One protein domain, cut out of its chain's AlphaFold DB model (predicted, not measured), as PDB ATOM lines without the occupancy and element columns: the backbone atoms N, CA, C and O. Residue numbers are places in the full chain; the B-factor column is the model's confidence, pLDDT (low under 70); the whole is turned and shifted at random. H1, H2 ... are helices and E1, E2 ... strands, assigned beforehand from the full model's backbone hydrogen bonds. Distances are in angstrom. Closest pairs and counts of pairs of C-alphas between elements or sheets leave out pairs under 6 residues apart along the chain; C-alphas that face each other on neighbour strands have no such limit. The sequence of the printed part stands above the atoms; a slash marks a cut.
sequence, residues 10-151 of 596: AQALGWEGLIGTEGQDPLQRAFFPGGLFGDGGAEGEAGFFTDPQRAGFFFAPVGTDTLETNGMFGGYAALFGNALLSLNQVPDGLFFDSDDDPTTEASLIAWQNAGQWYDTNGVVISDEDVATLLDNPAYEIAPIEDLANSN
ATOM      1  N   ALA A  10     192.068 125.785 108.351       50.91
ATOM      2  CA  ALA A  10     192.448 126.702 109.424       50.91
ATOM      3  C   ALA A  10     193.919 126.573 109.874       50.91
ATOM      4  O   ALA A  10     194.497 127.567 110.301       50.91
ATOM      5  N   GLN A  11     194.523 125.383 109.785       50.66
ATOM      6  CA  GLN A  11     195.939 125.153 110.109       50.66
ATOM      7  C   GLN A  11     196.850 125.633 108.974       50.66
ATOM      8  O   GLN A  11     197.878 126.251 109.232       50.66
ATOM      9  N   ALA A  12     196.411 125.444 107.728       48.03
ATOM     10  CA  ALA A  12     197.121 125.880 106.528       48.03
ATOM     11  C   ALA A  12     197.302 127.416 106.454       48.03
ATOM     12  O   ALA A  12     198.255 127.911 105.860       48.03
ATOM     13  N   LEU A  13     196.424 128.186 107.117       49.78
ATOM     14  CA  LEU A  13     196.524 129.649 107.249       49.78
ATOM     15  C   LEU A  13     197.614 130.125 108.232       49.78
ATOM     16  O   LEU A  13     197.831 131.330 108.355       49.78
ATOM     17  N   GLY A  14     198.252 129.216 108.971       49.25
ATOM     18  CA  GLY A  14     199.358 129.527 109.881       49.25
ATOM     19  C   GLY A  14     200.744 129.254 109.296       49.25
ATOM     20  O   GLY A  14     201.730 129.551 109.960       49.25
ATOM     21  N   TRP A  15     200.831 128.673 108.096       51.06
ATOM     22  CA  TRP A  15     202.091 128.245 107.488       51.06
ATOM     23  C   TRP A  15     202.783 129.390 106.739       51.06
ATOM     24  O   TRP A  15     202.136 130.184 106.049       51.06
ATOM     25  N   GLU A  16     204.109 129.490 106.868       44.94
ATOM     26  CA  GLU A  16     204.882 130.507 106.155       44.94
ATOM     27  C   GLU A  16     204.789 130.339 104.621       44.94
ATOM     28  O   GLU A  16     204.616 129.245 104.079       44.94
ATOM     29  N   GLY A  17     204.839 131.457 103.886       43.75
ATOM     30  CA  GLY A  17     204.702 131.475 102.420       43.75
ATOM     31  C   GLY A  17     203.282 131.721 101.882       43.75
ATOM     32  O   GLY A  17     203.055 131.552 100.685       43.75
ATOM     33  N   LEU A  18     202.344 132.172 102.724       46.56
ATOM     34  CA  LEU A  18     200.995 132.645 102.343       46.56
ATOM     35  C   LEU A  18     200.974 133.908 101.459       46.56
ATOM     36  O   LEU A  18     199.919 134.306 100.968       46.56
ATOM     37  N   ILE A  19     202.120 134.574 101.301       44.16
ATOM     38  CA  ILE A  19     202.230 135.887 100.645       44.16
ATOM     39  C   ILE A  19     203.115 135.845  99.389       44.16
ATOM     40  O   ILE A  19     203.389 136.886  98.794       44.16
ATOM     41  N   GLY A  20     203.551 134.653  98.974       41.50
ATOM     42  CA  GLY A  20     204.240 134.461  97.703       41.50
ATOM     43  C   GLY A  20     203.265 134.618  96.540       41.50
ATOM     44  O   GLY A  20     202.166 134.067  96.549       41.50
ATOM     45  N   THR A  21     203.649 135.412  95.550       45.84
ATOM     46  CA  THR A  21     202.939 135.587  94.283       45.84
ATOM     47  C   THR A  21     202.776 134.251  93.557       45.84
ATOM     48  O   THR A  21     203.699 133.854  92.866       45.84
ATOM     49  N   GLU A  22     201.637 133.577  93.746       44.41
ATOM     50  CA  GLU A  22     200.869 132.783  92.763       44.41
ATOM     51  C   GLU A  22     199.859 131.872  93.484       44.41
ATOM     52  O   GLU A  22     200.212 130.820  93.988       44.41
ATOM     53  N   GLY A  23     198.599 132.322  93.549       44.75
ATOM     54  CA  GLY A  23     197.311 131.599  93.625       44.75
ATOM     55  C   GLY A  23     197.106 130.150  94.128       44.75
ATOM     56  O   GLY A  23     195.987 129.677  93.939       44.75
ATOM     57  N   GLN A  24     198.060 129.437  94.724       46.66
ATOM     58  CA  GLN A  24     197.907 128.041  95.164       46.66
ATOM     59  C   GLN A  24     197.526 127.929  96.649       46.66
ATOM     60  O   GLN A  24     197.965 128.724  97.484       46.66
ATOM     61  N   ASP A  25     196.682 126.945  96.973       55.12
ATOM     62  CA  ASP A  25     196.201 126.676  98.336       55.12
ATOM     63  C   ASP A  25     197.363 126.122  99.190       55.12
ATOM     64  O   ASP A  25     198.073 125.234  98.732       55.12
ATOM     65  N   PRO A  26     197.606 126.585 100.428       53.91
ATOM     66  CA  PRO A  26     198.609 125.984 101.315       53.91
ATOM     67  C   PRO A  26     198.401 124.478 101.591       53.91
ATOM     68  O   PRO A  26     199.345 123.814 102.008       53.91
ATOM     69  N   LEU A  27     197.218 123.918 101.304       56.97
ATOM     70  CA  LEU A  27     196.944 122.471 101.282       56.97
ATOM     71  C   LEU A  27     197.530 121.731 100.055       56.97
ATOM     72  O   LEU A  27     197.436 120.511  99.980       56.97
ATOM     73  N   GLN A  28     198.118 122.448  99.093       60.03
ATOM     74  CA  GLN A  28     198.741 121.931  97.864       60.03
ATOM     75  C   GLN A  28     200.274 121.836  97.968       60.03
ATOM     76  O   GLN A  28     200.982 121.876  96.962       60.03
ATOM     77  N   ARG A  29     200.809 121.746  99.188       67.31
ATOM     78  CA  ARG A  29     202.246 121.633  99.458       67.31
ATOM     79  C   ARG A  29     202.518 120.373 100.270       67.31
ATOM     80  O   ARG A  29     201.804 120.126 101.241       67.31
ATOM     81  N   ALA A  30     203.566 119.632  99.923       71.44
ATOM     82  CA  ALA A  30     204.149 118.642 100.827       71.44
ATOM     83  C   ALA A  30     205.526 119.134 101.262       71.44
ATOM     84  O   ALA A  30     206.359 119.458 100.418       71.44
ATOM     85  N   PHE A  31     205.747 119.228 102.569       72.25
ATOM     86  CA  PHE A  31     207.039 119.621 103.117       72.25
ATOM     87  C   PHE A  31     207.956 118.418 103.225       72.25
ATOM     88  O   PHE A  31     207.507 117.321 103.557       72.25
ATOM     89  N   PHE A  32     209.245 118.663 103.051       71.50
ATOM     90  CA  PHE A  32     210.251 117.722 103.496       71.50
ATOM     91  C   PHE A  32     210.192 117.563 105.029       71.50
ATOM     92  O   PHE A  32     209.907 118.546 105.742       71.50
ATOM     93  N   PRO A  33     210.420 116.342 105.545       62.91
ATOM     94  CA  PRO A  33     210.800 116.119 106.936       62.91
ATOM     95  C   PRO A  33     211.935 117.069 107.347       62.91
ATOM     96  O   PRO A  33     212.806 117.393 106.540       62.91
ATOM     97  N   GLY A  34     211.898 117.573 108.582       59.88
ATOM     98  CA  GLY A  34     213.015 118.356 109.126       59.88
ATOM     99  C   GLY A  34     214.244 117.468 109.336       59.88
ATOM    100  O   GLY A  34     214.089 116.267 109.531       59.88
ATOM    101  N   GLY A  35     215.445 118.050 109.275       57.28
ATOM    102  CA  GLY A  35     216.699 117.315 109.508       57.28
ATOM    103  C   GLY A  35     217.332 116.685 108.261       57.28
ATOM    104  O   GLY A  35     218.526 116.402 108.313       57.28
ATOM    105  N   LEU A  36     216.583 116.610 107.145       59.06
ATOM    106  CA  LEU A  36     216.991 116.114 105.816       59.06
ATOM    107  C   LEU A  36     217.310 114.591 105.750       59.06
ATOM    108  O   LEU A  36     218.399 114.302 105.288       59.06
ATOM    109  N   PHE A  37     216.483 113.580 106.082       60.62
ATOM    110  CA  PHE A  37     215.023 113.427 105.938       60.62
ATOM    111  C   PHE A  37     214.426 112.260 106.808       60.62
ATOM    112  O   PHE A  37     213.833 111.322 106.278       60.62
ATOM    113  N   GLY A  38     214.443 112.395 108.143       45.03
ATOM    114  CA  GLY A  38     214.004 111.379 109.132       45.03
ATOM    115  C   GLY A  38     212.595 110.768 109.045       45.03
ATOM    116  O   GLY A  38     211.618 111.412 108.640       45.03
ATOM    117  N   ASP A  39     212.462 109.542 109.574       39.34
ATOM    118  CA  ASP A  39     211.183 108.843 109.749       39.34
ATOM    119  C   ASP A  39     210.473 109.315 111.038       39.34
ATOM    120  O   ASP A  39     210.664 108.805 112.141       39.34
ATOM    121  N   GLY A  40     209.621 110.334 110.900       47.31
ATOM    122  CA  GLY A  40     208.586 110.634 111.896       47.31
ATOM    123  C   GLY A  40     208.922 111.682 112.962       47.31
ATOM    124  O   GLY A  40     208.899 111.397 114.152       47.31
ATOM    125  N   GLY A  41     209.067 112.946 112.556       48.12
ATOM    126  CA  GLY A  41     208.495 114.088 113.295       48.12
ATOM    127  C   GLY A  41     208.900 114.329 114.762       48.12
ATOM    128  O   GLY A  41     208.154 115.026 115.452       48.12
ATOM    129  N   ALA A  42     210.034 113.814 115.245       38.72
ATOM    130  CA  ALA A  42     210.448 113.960 116.648       38.72
ATOM    131  C   ALA A  42     211.820 114.623 116.877       38.72
ATOM    132  O   ALA A  42     212.167 114.876 118.030       38.72
ATOM    133  N   GLU A  43     212.556 114.988 115.830       45.03
ATOM    134  CA  GLU A  43     213.800 115.753 115.969       45.03
ATOM    135  C   GLU A  43     213.472 117.256 116.078       45.03
ATOM    136  O   GLU A  43     212.577 117.762 115.399       45.03
ATOM    137  N   GLY A  44     214.133 117.977 116.986       51.84
ATOM    138  CA  GLY A  44     213.856 119.389 117.290       51.84
ATOM    139  C   GLY A  44     214.124 120.381 116.140       51.84
ATOM    140  O   GLY A  44     214.221 120.028 114.974       51.84
ATOM    141  N   GLU A  45     214.270 121.673 116.463       55.62
ATOM    142  CA  GLU A  45     214.516 122.772 115.497       55.62
ATOM    143  C   GLU A  45     215.894 122.711 114.771       55.62
ATOM    144  O   GLU A  45     216.394 123.737 114.309       55.62
ATOM    145  N   ALA A  46     216.544 121.546 114.674       62.66
ATOM    146  CA  ALA A  46     217.908 121.379 114.163       62.66
ATOM    147  C   ALA A  46     217.959 120.717 112.770       62.66
ATOM    148  O   ALA A  46     217.101 119.917 112.413       62.66
ATOM    149  N   GLY A  47     218.984 121.061 111.985       71.19
ATOM    150  CA  GLY A  47     219.223 120.519 110.641       71.19
ATOM    151  C   GLY A  47     218.740 121.413 109.492       71.19
ATOM    152  O   GLY A  47     218.368 122.570 109.695       71.19
ATOM    153  N   PHE A  48     218.797 120.894 108.261       76.12
ATOM    154  CA  PHE A  48     218.333 121.614 107.069       76.12
ATOM    155  C   PHE A  48     216.797 121.644 106.989       76.12
ATOM    156  O   PHE A  48     216.103 120.733 107.441       76.12
ATOM    157  N   PHE A  49     216.269 122.715 106.390       76.31
ATOM    158  CA  PHE A  49     214.837 122.925 106.133       76.31
ATOM    159  C   PHE A  49     213.931 122.861 107.371       76.31
ATOM    160  O   PHE A  49     212.796 122.387 107.285       76.31
ATOM    161  N   THR A  50     214.407 123.378 108.506       72.06
ATOM    162  CA  THR A  50     213.624 123.592 109.734       72.06
ATOM    163  C   THR A  50     212.864 124.926 109.706       72.06
ATOM    164  O   THR A  50     213.083 125.762 108.832       72.06
ATOM    165  N   ASP A  51     211.894 125.116 110.607       64.94
ATOM    166  CA  ASP A  51     211.075 126.341 110.691       64.94
ATOM    167  C   ASP A  51     211.959 127.571 111.005       64.94
ATOM    168  O   ASP A  51     212.770 127.489 111.929       64.94
ATOM    169  N   PRO A  52     211.857 128.715 110.289       65.38
ATOM    170  CA  PRO A  52     210.916 129.074 109.212       65.38
ATOM    171  C   PRO A  52     211.310 128.674 107.778       65.38
ATOM    172  O   PRO A  52     210.537 128.840 106.837       65.38
ATOM    173  N   GLN A  53     212.510 128.140 107.567       72.25
ATOM    174  CA  GLN A  53     213.117 127.907 106.249       72.25
ATOM    175  C   GLN A  53     212.738 126.552 105.617       72.25
ATOM    176  O   GLN A  53     213.554 125.916 104.946       72.25
ATOM    177  N   ARG A  54     211.487 126.107 105.799       75.38
ATOM    178  CA  ARG A  54     210.993 124.823 105.277       75.38
ATOM    179  C   ARG A  54     211.089 124.755 103.744       75.38
ATOM    180  O   ARG A  54     210.813 125.734 103.047       75.38
ATOM    181  N   ALA A  55     211.393 123.571 103.221       77.31
ATOM    182  CA  ALA A  55     211.368 123.258 101.794       77.31
ATOM    183  C   ALA A  55     210.443 122.068 101.505       77.31
ATOM    184  O   ALA A  55     210.004 121.375 102.428       77.31
ATOM    185  N   GLY A  56     210.102 121.864 100.236       77.19
ATOM    186  CA  GLY A  56     209.215 120.784  99.813       77.19
ATOM    187  C   GLY A  56     208.742 120.931  98.370       77.19
ATOM    188  O   GLY A  56     209.310 121.709  97.604       77.19
ATOM    189  N   PHE A  57     207.670 120.224  98.017       75.31
ATOM    190  CA  PHE A  57     207.088 120.197  96.673       75.31
ATOM    191  C   PHE A  57     205.735 120.906  96.594       75.31
ATOM    192  O   PHE A  57     204.933 120.880  97.536       75.31
ATOM    193  N   PHE A  58     205.443 121.469  95.424       73.38
ATOM    194  CA  PHE A  58     204.092 121.881  95.046       73.38
ATOM    195  C   PHE A  58     203.340 120.731  94.378       73.38
ATOM    196  O   PHE A  58     203.907 120.053  93.529       73.38
ATOM    197  N   PHE A  59     202.050 120.567  94.682       71.88
ATOM    198  CA  PHE A  59     201.159 119.621  94.005       71.88
ATOM    199  C   PHE A  59     199.919 120.332  93.473       71.88
ATOM    200  O   PHE A  59     199.112 120.857  94.236       71.88
ATOM    201  N   ALA A  60     199.710 120.304  92.162       72.38
ATOM    202  CA  ALA A  60     198.528 120.864  91.525       72.38
ATOM    203  C   ALA A  60     197.622 119.743  90.990       72.38
ATOM    204  O   ALA A  60     198.094 118.860  90.276       72.38
ATOM    205  N   PRO A  61     196.308 119.756  91.277       71.62
ATOM    206  CA  PRO A  61     195.381 118.862  90.605       71.62
ATOM    207  C   PRO A  61     195.236 119.265  89.133       71.62
ATOM    208  O   PRO A  61     194.889 120.406  88.817       71.62
ATOM    209  N   VAL A  62     195.447 118.305  88.237       73.69
ATOM    210  CA  VAL A  62     195.215 118.441  86.798       73.69
ATOM    211  C   VAL A  62     194.008 117.577  86.439       73.69
ATOM    212  O   VAL A  62     194.063 116.353  86.397       73.69
ATOM    213  N   GLY A  63     192.858 118.215  86.218       74.44
ATOM    214  CA  GLY A  63     191.607 117.483  86.021       74.44
ATOM    215  C   GLY A  63     191.071 116.888  87.328       74.44
ATOM    216  O   GLY A  63     191.057 117.564  88.354       74.44
ATOM    217  N   THR A  64     190.546 115.662  87.275       72.06
ATOM    218  CA  THR A  64     189.856 115.024  88.418       72.06
ATOM    219  C   THR A  64     190.623 113.869  89.050       72.06
ATOM    220  O   THR A  64     190.227 113.400  90.112       72.06
ATOM    221  N   ASP A  65     191.664 113.380  88.386       70.56
ATOM    222  CA  ASP A  65     192.356 112.129  88.704       70.56
ATOM    223  C   ASP A  65     193.885 112.225  88.594       70.56
ATOM    224  O   ASP A  65     194.568 111.235  88.837       70.56
ATOM    225  N   THR A  66     194.430 113.400  88.260       69.94
ATOM    226  CA  THR A  66     195.880 113.630  88.193       69.94
ATOM    227  C   THR A  66     196.305 114.664  89.229       69.94
ATOM    228  O   THR A  66     195.677 115.714  89.366       69.94
ATOM    229  N   LEU A  67     197.389 114.366  89.944       74.62
ATOM    230  CA  LEU A  67     198.148 115.320  90.748       74.62
ATOM    231  C   LEU A  67     199.512 115.487  90.081       74.62
ATOM    232  O   LEU A  67     200.188 114.498  89.815       74.62
ATOM    233  N   GLU A  68     199.886 116.724  89.786       73.56
ATOM    234  CA  GLU A  68     201.155 117.074  89.152       73.56
ATOM    235  C   GLU A  68     202.054 117.805  90.149       73.56
ATOM    236  O   GLU A  68     201.602 118.718  90.843       73.56
ATOM    237  N   THR A  69     203.326 117.415  90.213       73.69
ATOM    238  CA  THR A  69     204.318 118.029  91.101       73.69
ATOM    239  C   THR A  69     205.056 119.159  90.382       73.69
ATOM    240  O   THR A  69     206.030 118.914  89.673       73.69
ATOM    241  N   ASN A  70     204.608 120.407  90.528       65.12
ATOM    242  CA  ASN A  70     205.127 121.538  89.742       65.12
ATOM    243  C   ASN A  70     206.315 122.257  90.407       65.12
ATOM    244  O   ASN A  70     206.310 123.473  90.587       65.12
ATOM    245  N   GLY A  71     207.357 121.492  90.743       68.75
ATOM    246  CA  GLY A  71     208.621 122.007  91.275       68.75
ATOM    247  C   GLY A  71     208.694 122.083  92.804       68.75
ATOM    248  O   GLY A  71     207.785 121.662  93.524       68.75
ATOM    249  N   MET A  72     209.818 122.613  93.292       75.62
ATOM    250  CA  MET A  72     210.155 122.705  94.715       75.62
ATOM    251  C   MET A  72     210.080 124.145  95.235       75.62
ATOM    252  O   MET A  72     210.332 125.100  94.499       75.62
ATOM    253  N   PHE A  73     209.770 124.305  96.520       75.88
ATOM    254  CA  PHE A  73     209.846 125.580  97.236       75.88
ATOM    255  C   PHE A  73     210.879 125.546  98.359       75.88
ATOM    256  O   PHE A  73     211.324 124.486  98.793       75.88
ATOM    257  N   GLY A  74     211.218 126.731  98.868       78.50
ATOM    258  CA  GLY A  74     212.211 126.897  99.927       78.50
ATOM    259  C   GLY A  74     213.642 126.922  99.386       78.50
ATOM    260  O   GLY A  74     213.871 127.175  98.204       78.50
ATOM    261  N   GLY A  75     214.613 126.702 100.275       77.25
ATOM    262  CA  GLY A  75     216.042 126.779  99.951       77.25
ATOM    263  C   GLY A  75     216.619 125.559  99.225       77.25
ATOM    264  O   GLY A  75     217.777 125.615  98.828       77.25
ATOM    265  N   TYR A  76     215.846 124.480  99.041       79.62
ATOM    266  CA  TYR A  76     216.355 123.205  98.517       79.62
ATOM    267  C   TYR A  76     217.042 123.351  97.167       79.62
ATOM    268  O   TYR A  76     218.223 123.050  97.046       79.62
ATOM    269  N   ALA A  77     216.333 123.902  96.182       78.12
ATOM    270  CA  ALA A  77     216.842 124.078  94.826       78.12
ATOM    271  C   ALA A  77     218.153 124.883  94.780       78.12
ATOM    272  O   ALA A  77     219.012 124.640  93.939       78.12
ATOM    273  N   ALA A  78     218.315 125.847  95.692       78.88
ATOM    274  CA  ALA A  78     219.506 126.686  95.755       78.88
ATOM    275  C   ALA A  78     220.725 125.951  96.334       78.88
ATOM    276  O   ALA A  78     221.853 126.288  95.984       78.88
ATOM    277  N   LEU A  79     220.500 124.977  97.220       78.44
ATOM    278  CA  LEU A  79     221.557 124.189  97.854       78.44
ATOM    279  C   LEU A  79     221.896 122.948  97.030       78.44
ATOM    280  O   LEU A  79     223.065 122.705  96.738       78.44
ATOM    281  N   PHE A  80     220.872 122.196  96.628       79.00
ATOM    282  CA  PHE A  80     221.019 120.855  96.071       79.00
ATOM    283  C   PHE A  80     220.631 120.741  94.592       79.00
ATOM    284  O   PHE A  80     220.905 119.719  93.969       79.00
ATOM    285  N   GLY A  81     220.061 121.793  94.002       77.19
ATOM    286  CA  GLY A  81     219.634 121.787  92.605       77.19
ATOM    287  C   GLY A  81     218.281 121.119  92.381       77.19
ATOM    288  O   GLY A  81     217.580 120.752  93.324       77.19
ATOM    289  N   ASN A  82     217.909 121.002  91.105       76.06
ATOM    290  CA  ASN A  82     216.630 120.430  90.663       76.06
ATOM    291  C   ASN A  82     216.799 119.210  89.744       76.06
ATOM    292  O   ASN A  82     215.805 118.715  89.214       76.06
ATOM    293  N   ALA A  83     218.035 118.775  89.502       72.69
ATOM    294  CA  ALA A  83     218.298 117.608  88.673       72.69
ATOM    295  C   ALA A  83     218.036 116.313  89.451       72.69
ATOM    296  O   ALA A  83     217.971 116.302  90.683       72.69
ATOM    297  N   LEU A  84     217.930 115.210  88.717       71.38
ATOM    298  CA  LEU A  84     217.818 113.885  89.309       71.38
ATOM    299  C   LEU A  84     219.167 113.457  89.906       71.38
ATOM    300  O   LEU A  84     220.196 113.508  89.236       71.38
ATOM    301  N   LEU A  85     219.145 112.999  91.157       74.81
ATOM    302  CA  LEU A  85     220.322 112.537  91.892       74.81
ATOM    303  C   LEU A  85     220.298 111.016  92.044       74.81
ATOM    304  O   LEU A  85     219.351 110.439  92.578       74.81
ATOM    305  N   SER A  86     221.364 110.352  91.612       71.44
ATOM    306  CA  SER A  86     221.647 108.975  92.020       71.44
ATOM    307  C   SER A  86     222.426 108.950  93.338       71.44
ATOM    308  O   SER A  86     223.067 109.931  93.713       71.44
ATOM    309  N   LEU A  87     222.434 107.800  94.020       72.75
ATOM    310  CA  LEU A  87     223.213 107.582  95.251       72.75
ATOM    311  C   LEU A  87     224.715 107.866  95.091       72.75
ATOM    312  O   LEU A  87     225.391 108.143  96.070       72.75
ATOM    313  N   ASN A  88     225.242 107.824  93.866       71.12
ATOM    314  CA  ASN A  88     226.653 108.104  93.591       71.12
ATOM    315  C   ASN A  88     226.926 109.597  93.329       71.12
ATOM    316  O   ASN A  88     228.062 109.971  93.057       71.12
ATOM    317  N   GLN A  89     225.886 110.434  93.345       75.12
ATOM    318  CA  GLN A  89     225.951 111.871  93.070       75.12
ATOM    319  C   GLN A  89     225.594 112.717  94.295       75.12
ATOM    320  O   GLN A  89     225.566 113.937  94.178       75.12
ATOM    321  N   VAL A  90     225.308 112.102  95.446       85.25
ATOM    322  CA  VAL A  90     225.029 112.839  96.683       85.25
ATOM    323  C   VAL A  90     226.342 113.187  97.399       85.25
ATOM    324  O   VAL A  90     227.272 112.379  97.388       85.25
ATOM    325  N   PRO A  91     226.458 114.385  97.994       87.81
ATOM    326  CA  PRO A  91     227.630 114.768  98.762       87.81
ATOM    327  C   PRO A  91     227.657 114.060 100.120       87.81
ATOM    328  O   PRO A  91     226.634 113.567 100.600       87.81
ATOM    329  N   ASP A  92     228.823 114.072 100.760       90.12
ATOM    330  CA  ASP A  92     228.953 113.659 102.154       90.12
ATOM    331  C   ASP A  92     228.364 114.721 103.095       90.12
ATOM    332  O   ASP A  92     228.524 115.933 102.908       90.12
ATOM    333  N   GLY A  93     227.702 114.244 104.139       90.50
ATOM    334  CA  GLY A  93     227.139 115.003 105.239       90.50
ATOM    335  C   GLY A  93     227.854 114.705 106.550       90.50
ATOM    336  O   GLY A  93     228.358 113.606 106.761       90.50
ATOM    337  N   LEU A  94     227.897 115.699 107.433       90.75
ATOM    338  CA  LEU A  94     228.235 115.544 108.841       90.75
ATOM    339  C   LEU A  94     226.924 115.451 109.613       90.75
ATOM    340  O   LEU A  94     226.186 116.439 109.725       90.75
ATOM    341  N   PHE A  95     226.672 114.276 110.161       88.50
ATOM    342  CA  PHE A  95     225.458 113.950 110.881       88.50
ATOM    343  C   PHE A  95     225.702 113.970 112.386       88.50
ATOM    344  O   PHE A  95     226.801 113.660 112.844       88.50
ATOM    345  N   PHE A  96     224.689 114.377 113.148       87.19
ATOM    346  CA  PHE A  96     224.681 114.368 114.607       87.19
ATOM    347  C   PHE A  96     223.528 113.513 115.121       87.19
ATOM    348  O   PHE A  96     222.362 113.880 114.972       87.19
ATOM    349  N   ASP A  97     223.875 112.406 115.759       84.94
ATOM    350  CA  ASP A  97     222.959 111.560 116.504       84.94
ATOM    351  C   ASP A  97     222.794 112.125 117.923       84.94
ATOM    352  O   ASP A  97     223.728 112.171 118.730       84.94
ATOM    353  N   SER A  98     221.599 112.632 118.218       76.75
ATOM    354  CA  SER A  98     221.352 113.339 119.471       76.75
ATOM    355  C   SER A  98     221.076 112.410 120.656       76.75
ATOM    356  O   SER A  98     221.211 112.851 121.809       76.75
ATOM    357  N   ASP A  99     220.720 111.147 120.400       75.94
ATOM    358  CA  ASP A  99     220.197 110.229 121.407       75.94
ATOM    359  C   ASP A  99     220.734 108.786 121.360       75.94
ATOM    360  O   ASP A  99     220.436 108.032 122.294       75.94
ATOM    361  N   ASP A 100     221.614 108.444 120.408       77.00
ATOM    362  CA  ASP A 100     222.236 107.110 120.251       77.00
ATOM    363  C   ASP A 100     221.174 106.006 120.057       77.00
ATOM    364  O   ASP A 100     221.383 104.838 120.416       77.00
ATOM    365  N   ASP A 101     219.987 106.379 119.553       76.69
ATOM    366  CA  ASP A 101     218.900 105.456 119.243       76.69
ATOM    367  C   ASP A 101     219.002 105.026 117.769       76.69
ATOM    368  O   ASP A 101     218.744 105.807 116.864       76.69
ATOM    369  N   PRO A 102     219.295 103.748 117.472       70.75
ATOM    370  CA  PRO A 102     219.424 103.281 116.091       70.75
ATOM    371  C   PRO A 102     218.092 103.257 115.317       70.75
ATOM    372  O   PRO A 102     218.044 102.740 114.200       70.75
ATOM    373  N   THR A 103     216.985 103.678 115.938       69.50
ATOM    374  CA  THR A 103     215.668 103.808 115.307       69.50
ATOM    375  C   THR A 103     215.315 105.243 114.921       69.50
ATOM    376  O   THR A 103     214.318 105.425 114.222       69.50
ATOM    377  N   THR A 104     216.108 106.231 115.342       70.75
ATOM    378  CA  THR A 104     216.038 107.628 114.895       70.75
ATOM    379  C   THR A 104     217.141 107.884 113.865       70.75
ATOM    380  O   THR A 104     218.137 107.162 113.799       70.75
ATOM    381  N   GLU A 105     216.936 108.870 112.991       71.94
ATOM    382  CA  GLU A 105     217.964 109.293 112.037       71.94
ATOM    383  C   GLU A 105     218.781 110.448 112.609       71.94
ATOM    384  O   GLU A 105     218.250 111.365 113.241       71.94
ATOM    385  N   ALA A 106     220.083 110.428 112.338       78.06
ATOM    386  CA  ALA A 106     220.974 111.499 112.734       78.06
ATOM    387  C   ALA A 106     220.667 112.787 111.946       78.06
ATOM    388  O   ALA A 106     220.368 112.777 110.755       78.06
ATOM    389  N   SER A 107     220.765 113.939 112.610       80.19
ATOM    390  CA  SER A 107     220.484 115.236 111.989       80.19
ATOM    391  C   SER A 107     221.659 115.705 111.136       80.19
ATOM    392  O   SER A 107     222.777 115.804 111.643       80.19
ATOM    393  N   LEU A 108     221.423 116.108 109.884       83.88
ATOM    394  CA  LEU A 108     222.468 116.729 109.071       83.88
ATOM    395  C   LEU A 108     222.819 118.129 109.603       83.88
ATOM    396  O   LEU A 108     222.011 119.058 109.531       83.88
ATOM    397  N   ILE A 109     224.048 118.309 110.091       86.06
ATOM    398  CA  ILE A 109     224.525 119.579 110.667       86.06
ATOM    399  C   ILE A 109     225.374 120.377 109.676       86.06
ATOM    400  O   ILE A 109     225.362 121.611 109.692       86.06
ATOM    401  N   ALA A 110     226.110 119.686 108.811       88.75
ATOM    402  CA  ALA A 110     226.904 120.298 107.759       88.75
ATOM    403  C   ALA A 110     227.026 119.356 106.565       88.75
ATOM    404  O   ALA A 110     226.837 118.155 106.703       88.75
ATOM    405  N   TRP A 111     227.380 119.881 105.403       89.69
ATOM    406  CA  TRP A 111     227.578 119.085 104.196       89.69
ATOM    407  C   TRP A 111     228.815 119.540 103.441       89.69
ATOM    408  O   TRP A 111     229.242 120.695 103.553       89.69
ATOM    409  N   GLN A 112     229.397 118.621 102.682       88.25
ATOM    410  CA  GLN A 112     230.551 118.902 101.856       88.25
ATOM    411  C   GLN A 112     230.110 119.428 100.488       88.25
ATOM    412  O   GLN A 112     229.335 118.802  99.771       88.25
ATOM    413  N   ASN A 113     230.661 120.570 100.096       84.69
ATOM    414  CA  ASN A 113     230.492 121.136  98.767       84.69
ATOM    415  C   ASN A 113     231.826 121.713  98.290       84.69
ATOM    416  O   ASN A 113     232.456 122.491  99.005       84.69
ATOM    417  N   ALA A 114     232.272 121.317  97.094       77.25
ATOM    418  CA  ALA A 114     233.515 121.791  96.478       77.25
ATOM    419  C   ALA A 114     234.751 121.728  97.409       77.25
ATOM    420  O   ALA A 114     235.612 122.609  97.390       77.25
ATOM    421  N   GLY A 115     234.835 120.685  98.243       82.62
ATOM    422  CA  GLY A 115     235.937 120.483  99.191       82.62
ATOM    423  C   GLY A 115     235.899 121.379 100.434       82.62
ATOM    424  O   GLY A 115     236.908 121.489 101.123       82.62
ATOM    425  N   GLN A 116     234.769 122.031 100.722       88.44
ATOM    426  CA  GLN A 116     234.545 122.794 101.951       88.44
ATOM    427  C   GLN A 116     233.297 122.286 102.679       88.44
ATOM    428  O   GLN A 116     232.359 121.801 102.049       88.44
ATOM    429  N   TRP A 117     233.273 122.432 104.001       91.75
ATOM    430  CA  TRP A 117     232.095 122.144 104.815       91.75
ATOM    431  C   TRP A 117     231.218 123.379 104.944       91.75
ATOM    432  O   TRP A 117     231.719 124.459 105.249       91.75
ATOM    433  N   TYR A 118     229.915 123.219 104.751       88.38
ATOM    434  CA  TYR A 118     228.923 124.274 104.930       88.38
ATOM    435  C   TYR A 118     227.906 123.855 105.986       88.38
ATOM    436  O   TYR A 118     227.373 122.751 105.914       88.38
ATOM    437  N   ASP A 119     227.627 124.731 106.949       86.19
ATOM    438  CA  ASP A 119     226.572 124.516 107.941       86.19
ATOM    439  C   ASP A 119     225.160 124.668 107.338       86.19
ATOM    440  O   ASP A 119     224.984 125.026 106.167       86.19
ATOM    441  N   THR A 120     224.134 124.448 108.164       76.38
ATOM    442  CA  THR A 120     222.710 124.614 107.813       76.38
ATOM    443  C   THR A 120     222.324 126.018 107.334       76.38
ATOM    444  O   THR A 120     221.296 126.183 106.678       76.38
ATOM    445  N   ASN A 121     223.147 127.035 107.606       75.94
ATOM    446  CA  ASN A 121     222.953 128.415 107.162       75.94
ATOM    447  C   ASN A 121     223.785 128.764 105.914       75.94
ATOM    448  O   ASN A 121     223.762 129.915 105.466       75.94
ATOM    449  N   GLY A 122     224.533 127.806 105.357       77.94
ATOM    450  CA  GLY A 122     225.441 128.022 104.232       77.94
ATOM    451  C   GLY A 122     226.732 128.757 104.612       77.94
ATOM    452  O   GLY A 122     227.363 129.377 103.754       77.94
ATOM    453  N   VAL A 123     227.133 128.725 105.886       85.69
ATOM    454  CA  VAL A 123     228.397 129.289 106.371       85.69
ATOM    455  C   VAL A 123     229.482 128.218 106.336       85.69
ATOM    456  O   VAL A 123     229.269 127.091 106.769       85.69
ATOM    457  N   VAL A 124     230.666 128.582 105.836       90.38
ATOM    458  CA  VAL A 124     231.815 127.670 105.782       90.38
ATOM    459  C   VAL A 124     232.289 127.317 107.196       90.38
ATOM    460  O   VAL A 124     232.598 128.214 107.985       90.38
ATOM    461  N   ILE A 125     232.408 126.020 107.476       93.12
ATOM    462  CA  ILE A 125     233.029 125.439 108.670       93.12
ATOM    463  C   ILE A 125     234.444 124.968 108.301       93.12
ATOM    464  O   ILE A 125     234.677 124.496 107.187       93.12
ATOM    465  N   SER A 126     235.412 125.118 109.209       94.12
ATOM    466  CA  SER A 126     236.779 124.650 108.957       94.12
ATOM    467  C   SER A 126     236.919 123.137 109.165       94.12
ATOM    468  O   SER A 126     236.243 122.561 110.016       94.12
ATOM    469  N   ASP A 127     237.854 122.498 108.455       92.94
ATOM    470  CA  ASP A 127     238.163 121.072 108.660       92.94
ATOM    471  C   ASP A 127     238.606 120.768 110.103       92.94
ATOM    472  O   ASP A 127     238.376 119.672 110.606       92.94
ATOM    473  N   GLU A 128     239.229 121.735 110.789       94.62
ATOM    474  CA  GLU A 128     239.634 121.607 112.197       94.62
ATOM    475  C   GLU A 128     238.417 121.570 113.133       94.62
ATOM    476  O   GLU A 128     238.381 120.771 114.073       94.62
ATOM    477  N   ASP A 129     237.394 122.382 112.855       94.12
ATOM    478  CA  ASP A 129     236.144 122.367 113.618       94.12
ATOM    479  C   ASP A 129     235.374 121.063 113.375       94.12
ATOM    480  O   ASP A 129     234.885 120.457 114.327       94.12
ATOM    481  N   VAL A 130     235.323 120.579 112.127       93.56
ATOM    482  CA  VAL A 130     234.700 119.284 111.798       93.56
ATOM    483  C   VAL A 130     235.436 118.132 112.477       93.56
ATOM    484  O   VAL A 130     234.801 117.292 113.109       93.56
ATOM    485  N   ALA A 131     236.771 118.120 112.438       93.81
ATOM    486  CA  ALA A 131     237.569 117.126 113.152       93.81
ATOM    487  C   ALA A 131     237.313 117.163 114.669       93.81
ATOM    488  O   ALA A 131     237.232 116.116 115.304       93.81
ATOM    489  N   THR A 132     237.129 118.357 115.241       95.06
ATOM    490  CA  THR A 132     236.785 118.520 116.662       95.06
ATOM    491  C   THR A 132     235.394 117.966 116.984       95.06
ATOM    492  O   THR A 132     235.198 117.400 118.059       95.06
ATOM    493  N   LEU A 133     234.416 118.110 116.083       92.75
ATOM    494  CA  LEU A 133     233.087 117.513 116.257       92.75
ATOM    495  C   LEU A 133     233.150 115.982 116.199       92.75
ATOM    496  O   LEU A 133     232.541 115.323 117.036       92.75
ATOM    497  N   LEU A 134     233.955 115.428 115.291       93.94
ATOM    498  CA  LEU A 134     234.151 113.983 115.123       93.94
ATOM    499  C   LEU A 134     234.886 113.299 116.290       93.94
ATOM    500  O   LEU A 134     234.851 112.074 116.398       93.94
ATOM    501  N   ASP A 135     235.512 114.052 117.202       94.50
ATOM    502  CA  ASP A 135     236.011 113.496 118.471       94.50
ATOM    503  C   ASP A 135     234.861 113.019 119.387       94.50
ATOM    504  O   ASP A 135     235.082 112.247 120.329       94.50
ATOM    505  N   ASN A 136     233.630 113.479 119.135       91.19
ATOM    506  CA  ASN A 136     232.424 112.999 119.791       91.19
ATOM    507  C   ASN A 136     231.784 111.872 118.953       91.19
ATOM    508  O   ASN A 136     231.423 112.122 117.808       91.19
ATOM    509  N   PRO A 137     231.570 110.664 119.516       89.12
ATOM    510  CA  PRO A 137     231.003 109.526 118.782       89.12
ATOM    511  C   PRO A 137     229.570 109.742 118.281       89.12
ATOM    512  O   PRO A 137     229.109 108.963 117.463       89.12
ATOM    513  N   ALA A 138     228.884 110.778 118.767       88.50
ATOM    514  CA  ALA A 138     227.585 111.203 118.259       88.50
ATOM    515  C   ALA A 138     227.650 111.852 116.863       88.50
ATOM    516  O   ALA A 138     226.609 112.168 116.302       88.50
ATOM    517  N   TYR A 139     228.844 112.130 116.329       90.75
ATOM    518  CA  TYR A 139     229.012 112.695 114.994       90.75
ATOM    519  C   TYR A 139     229.610 111.674 114.036       90.75
ATOM    520  O   TYR A 139     230.595 111.008 114.365       90.75
ATOM    521  N   GLU A 140     229.085 111.627 112.818       91.56
ATOM    522  CA  GLU A 140     229.627 110.794 111.748       91.56
ATOM    523  C   GLU A 140     229.595 111.491 110.390       91.56
ATOM    524  O   GLU A 140     228.836 112.433 110.170       91.56
ATOM    525  N   ILE A 141     230.456 111.025 109.481       92.38
ATOM    526  CA  ILE A 141     230.408 111.406 108.070       92.38
ATOM    527  C   ILE A 141     229.804 110.245 107.290       92.38
ATOM    528  O   ILE A 141     230.345 109.137 107.324       92.38
ATOM    529  N   ALA A 142     228.732 110.524 106.560       89.06
ATOM    530  CA  ALA A 142     228.059 109.576 105.683       89.06
ATOM    531  C   ALA A 142     227.565 110.295 104.412       89.06
ATOM    532  O   ALA A 142     227.441 111.520 104.429       89.06
ATOM    533  N   PRO A 143     227.287 109.586 103.305       88.44
ATOM    534  CA  PRO A 143     226.603 110.177 102.157       88.44
ATOM    535  C   PRO A 143     225.220 110.689 102.562       88.44
ATOM    536  O   PRO A 143     224.557 110.038 103.357       88.44
ATOM    537  N   ILE A 144     224.760 111.799 101.981       86.19
ATOM    538  CA  ILE A 144     223.382 112.286 102.157       86.19
ATOM    539  C   ILE A 144     222.460 111.566 101.158       86.19
ATOM    540  O   ILE A 144     221.967 112.142 100.183       86.19
ATOM    541  N   GLU A 145     222.277 110.269 101.369       79.88
ATOM    542  CA  GLU A 145     221.430 109.361 100.594       79.88
ATOM    543  C   GLU A 145     220.012 109.892 100.374       79.88
ATOM    544  O   GLU A 145     219.405 109.655  99.322       79.88
ATOM    545  N   ASP A 146     219.498 110.671 101.319       77.75
ATOM    546  CA  ASP A 146     218.139 111.171 101.239       77.75
ATOM    547  C   ASP A 146     217.895 112.170 100.104       77.75
ATOM    548  O   ASP A 146     216.766 112.320  99.624       77.75
ATOM    549  N   LEU A 147     218.949 112.814  99.596       79.56
ATOM    550  CA  LEU A 147     218.859 113.632  98.387       79.56
ATOM    551  C   LEU A 147     218.529 112.781  97.152       79.56
ATOM    552  O   LEU A 147     217.783 113.221  96.276       79.56
ATOM    553  N   ALA A 148     219.027 111.542  97.091       75.88
ATOM    554  CA  ALA A 148     218.645 110.592  96.049       75.88
ATOM    555  C   ALA A 148     217.227 110.040  96.289       75.88
ATOM    556  O   ALA A 148     216.447 109.919  95.341       75.88
ATOM    557  N   ASN A 149     216.859 109.775  97.548       71.19
ATOM    558  CA  ASN A 149     215.525 109.289  97.931       71.19
ATOM    559  C   ASN A 149     214.412 110.317  97.661       71.19
ATOM    560  O   ASN A 149     213.294 109.954  97.287       71.19
ATOM    561  N   SER A 150     214.725 111.606  97.788       68.69
ATOM    562  CA  SER A 150     213.810 112.719  97.506       68.69
ATOM    563  C   SER A 150     213.303 112.730  96.065       68.69
ATOM    564  O   SER A 150     212.213 113.238  95.804       68.69
ATOM    565  N   ASN A 151     214.030 112.108  95.129       65.06
ATOM    566  CA  ASN A 151     213.568 111.947  93.748       65.06
ATOM    567  C   ASN A 151     212.353 111.007  93.626       65.06
ATOM    568  O   ASN A 151     211.693 111.001  92.588       65.06
TER     569      ASN A 151
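Overview. This is residues 10 to 151 of the 596 residues of the protein "Autotransporter domain-containing protein" of Parvibaculum sp (UniProt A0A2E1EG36). Little regular structure: two small antiparallel sheets stand at opposite ends of an elongated body, E1-E2-E3 at one and E6-E5-E4-E7, with H2 packed on it, at the other; loops and short helices H1 and H3 lie between. The 142 printed residues, mixed in class with 56 in named elements, run E1 E2 E3 H1 E4 E5 E6 H2 E7 H3. The whole is compact, radius of gyration of the C-alphas 16.7 A, spanning 54 by 30 by 28 A.

Arrangement. E1, residues 29 to 31, E2, 56 to 62, and E3, 66 to 73, form a meander, each strand the antiparallel neighbour of the one before; within hydrogen-bond range are N 30 and O 57, 3.0 A, and N 60 and O 68, 2.8 A. H1, residues 76 to 80, is close but not clearly touching H3, residues 146 to 149; their closest C-alphas, Phe 80 and Leu 147, are 7.9 A apart. E4, 92 to 96, E5, 107 to 113, and E6, 116 to 119, form another meander, and E7, 139 to 143, is E4's antiparallel neighbour; N 94 and O 110, 2.8 A, N 111 and O 118, 2.9 A, and N 93 and O 142, 2.8 A, are within range. H2, residues 127 to 134, is on this strongly twisted sheet, height 8.4 A. In H1 and H2 every O i to N i+4 pair is within range; H3 is too short for one.

Along the chain. E1 begins at C-alpha 29 (202.246, 121.633, 99.458); H3 ends at C-alpha 149 (215.525, 109.289, 97.931). E3 is 20.5 A long.

Size, cuts and confidence. The C-alphas farthest apart, Thr 64 and Glu 128, are 55.6 A apart. The printed part has no cut; links E1 to E2 and H1 to E4 are long. Low-confidence residues include 10 to 29 and 33 to 46.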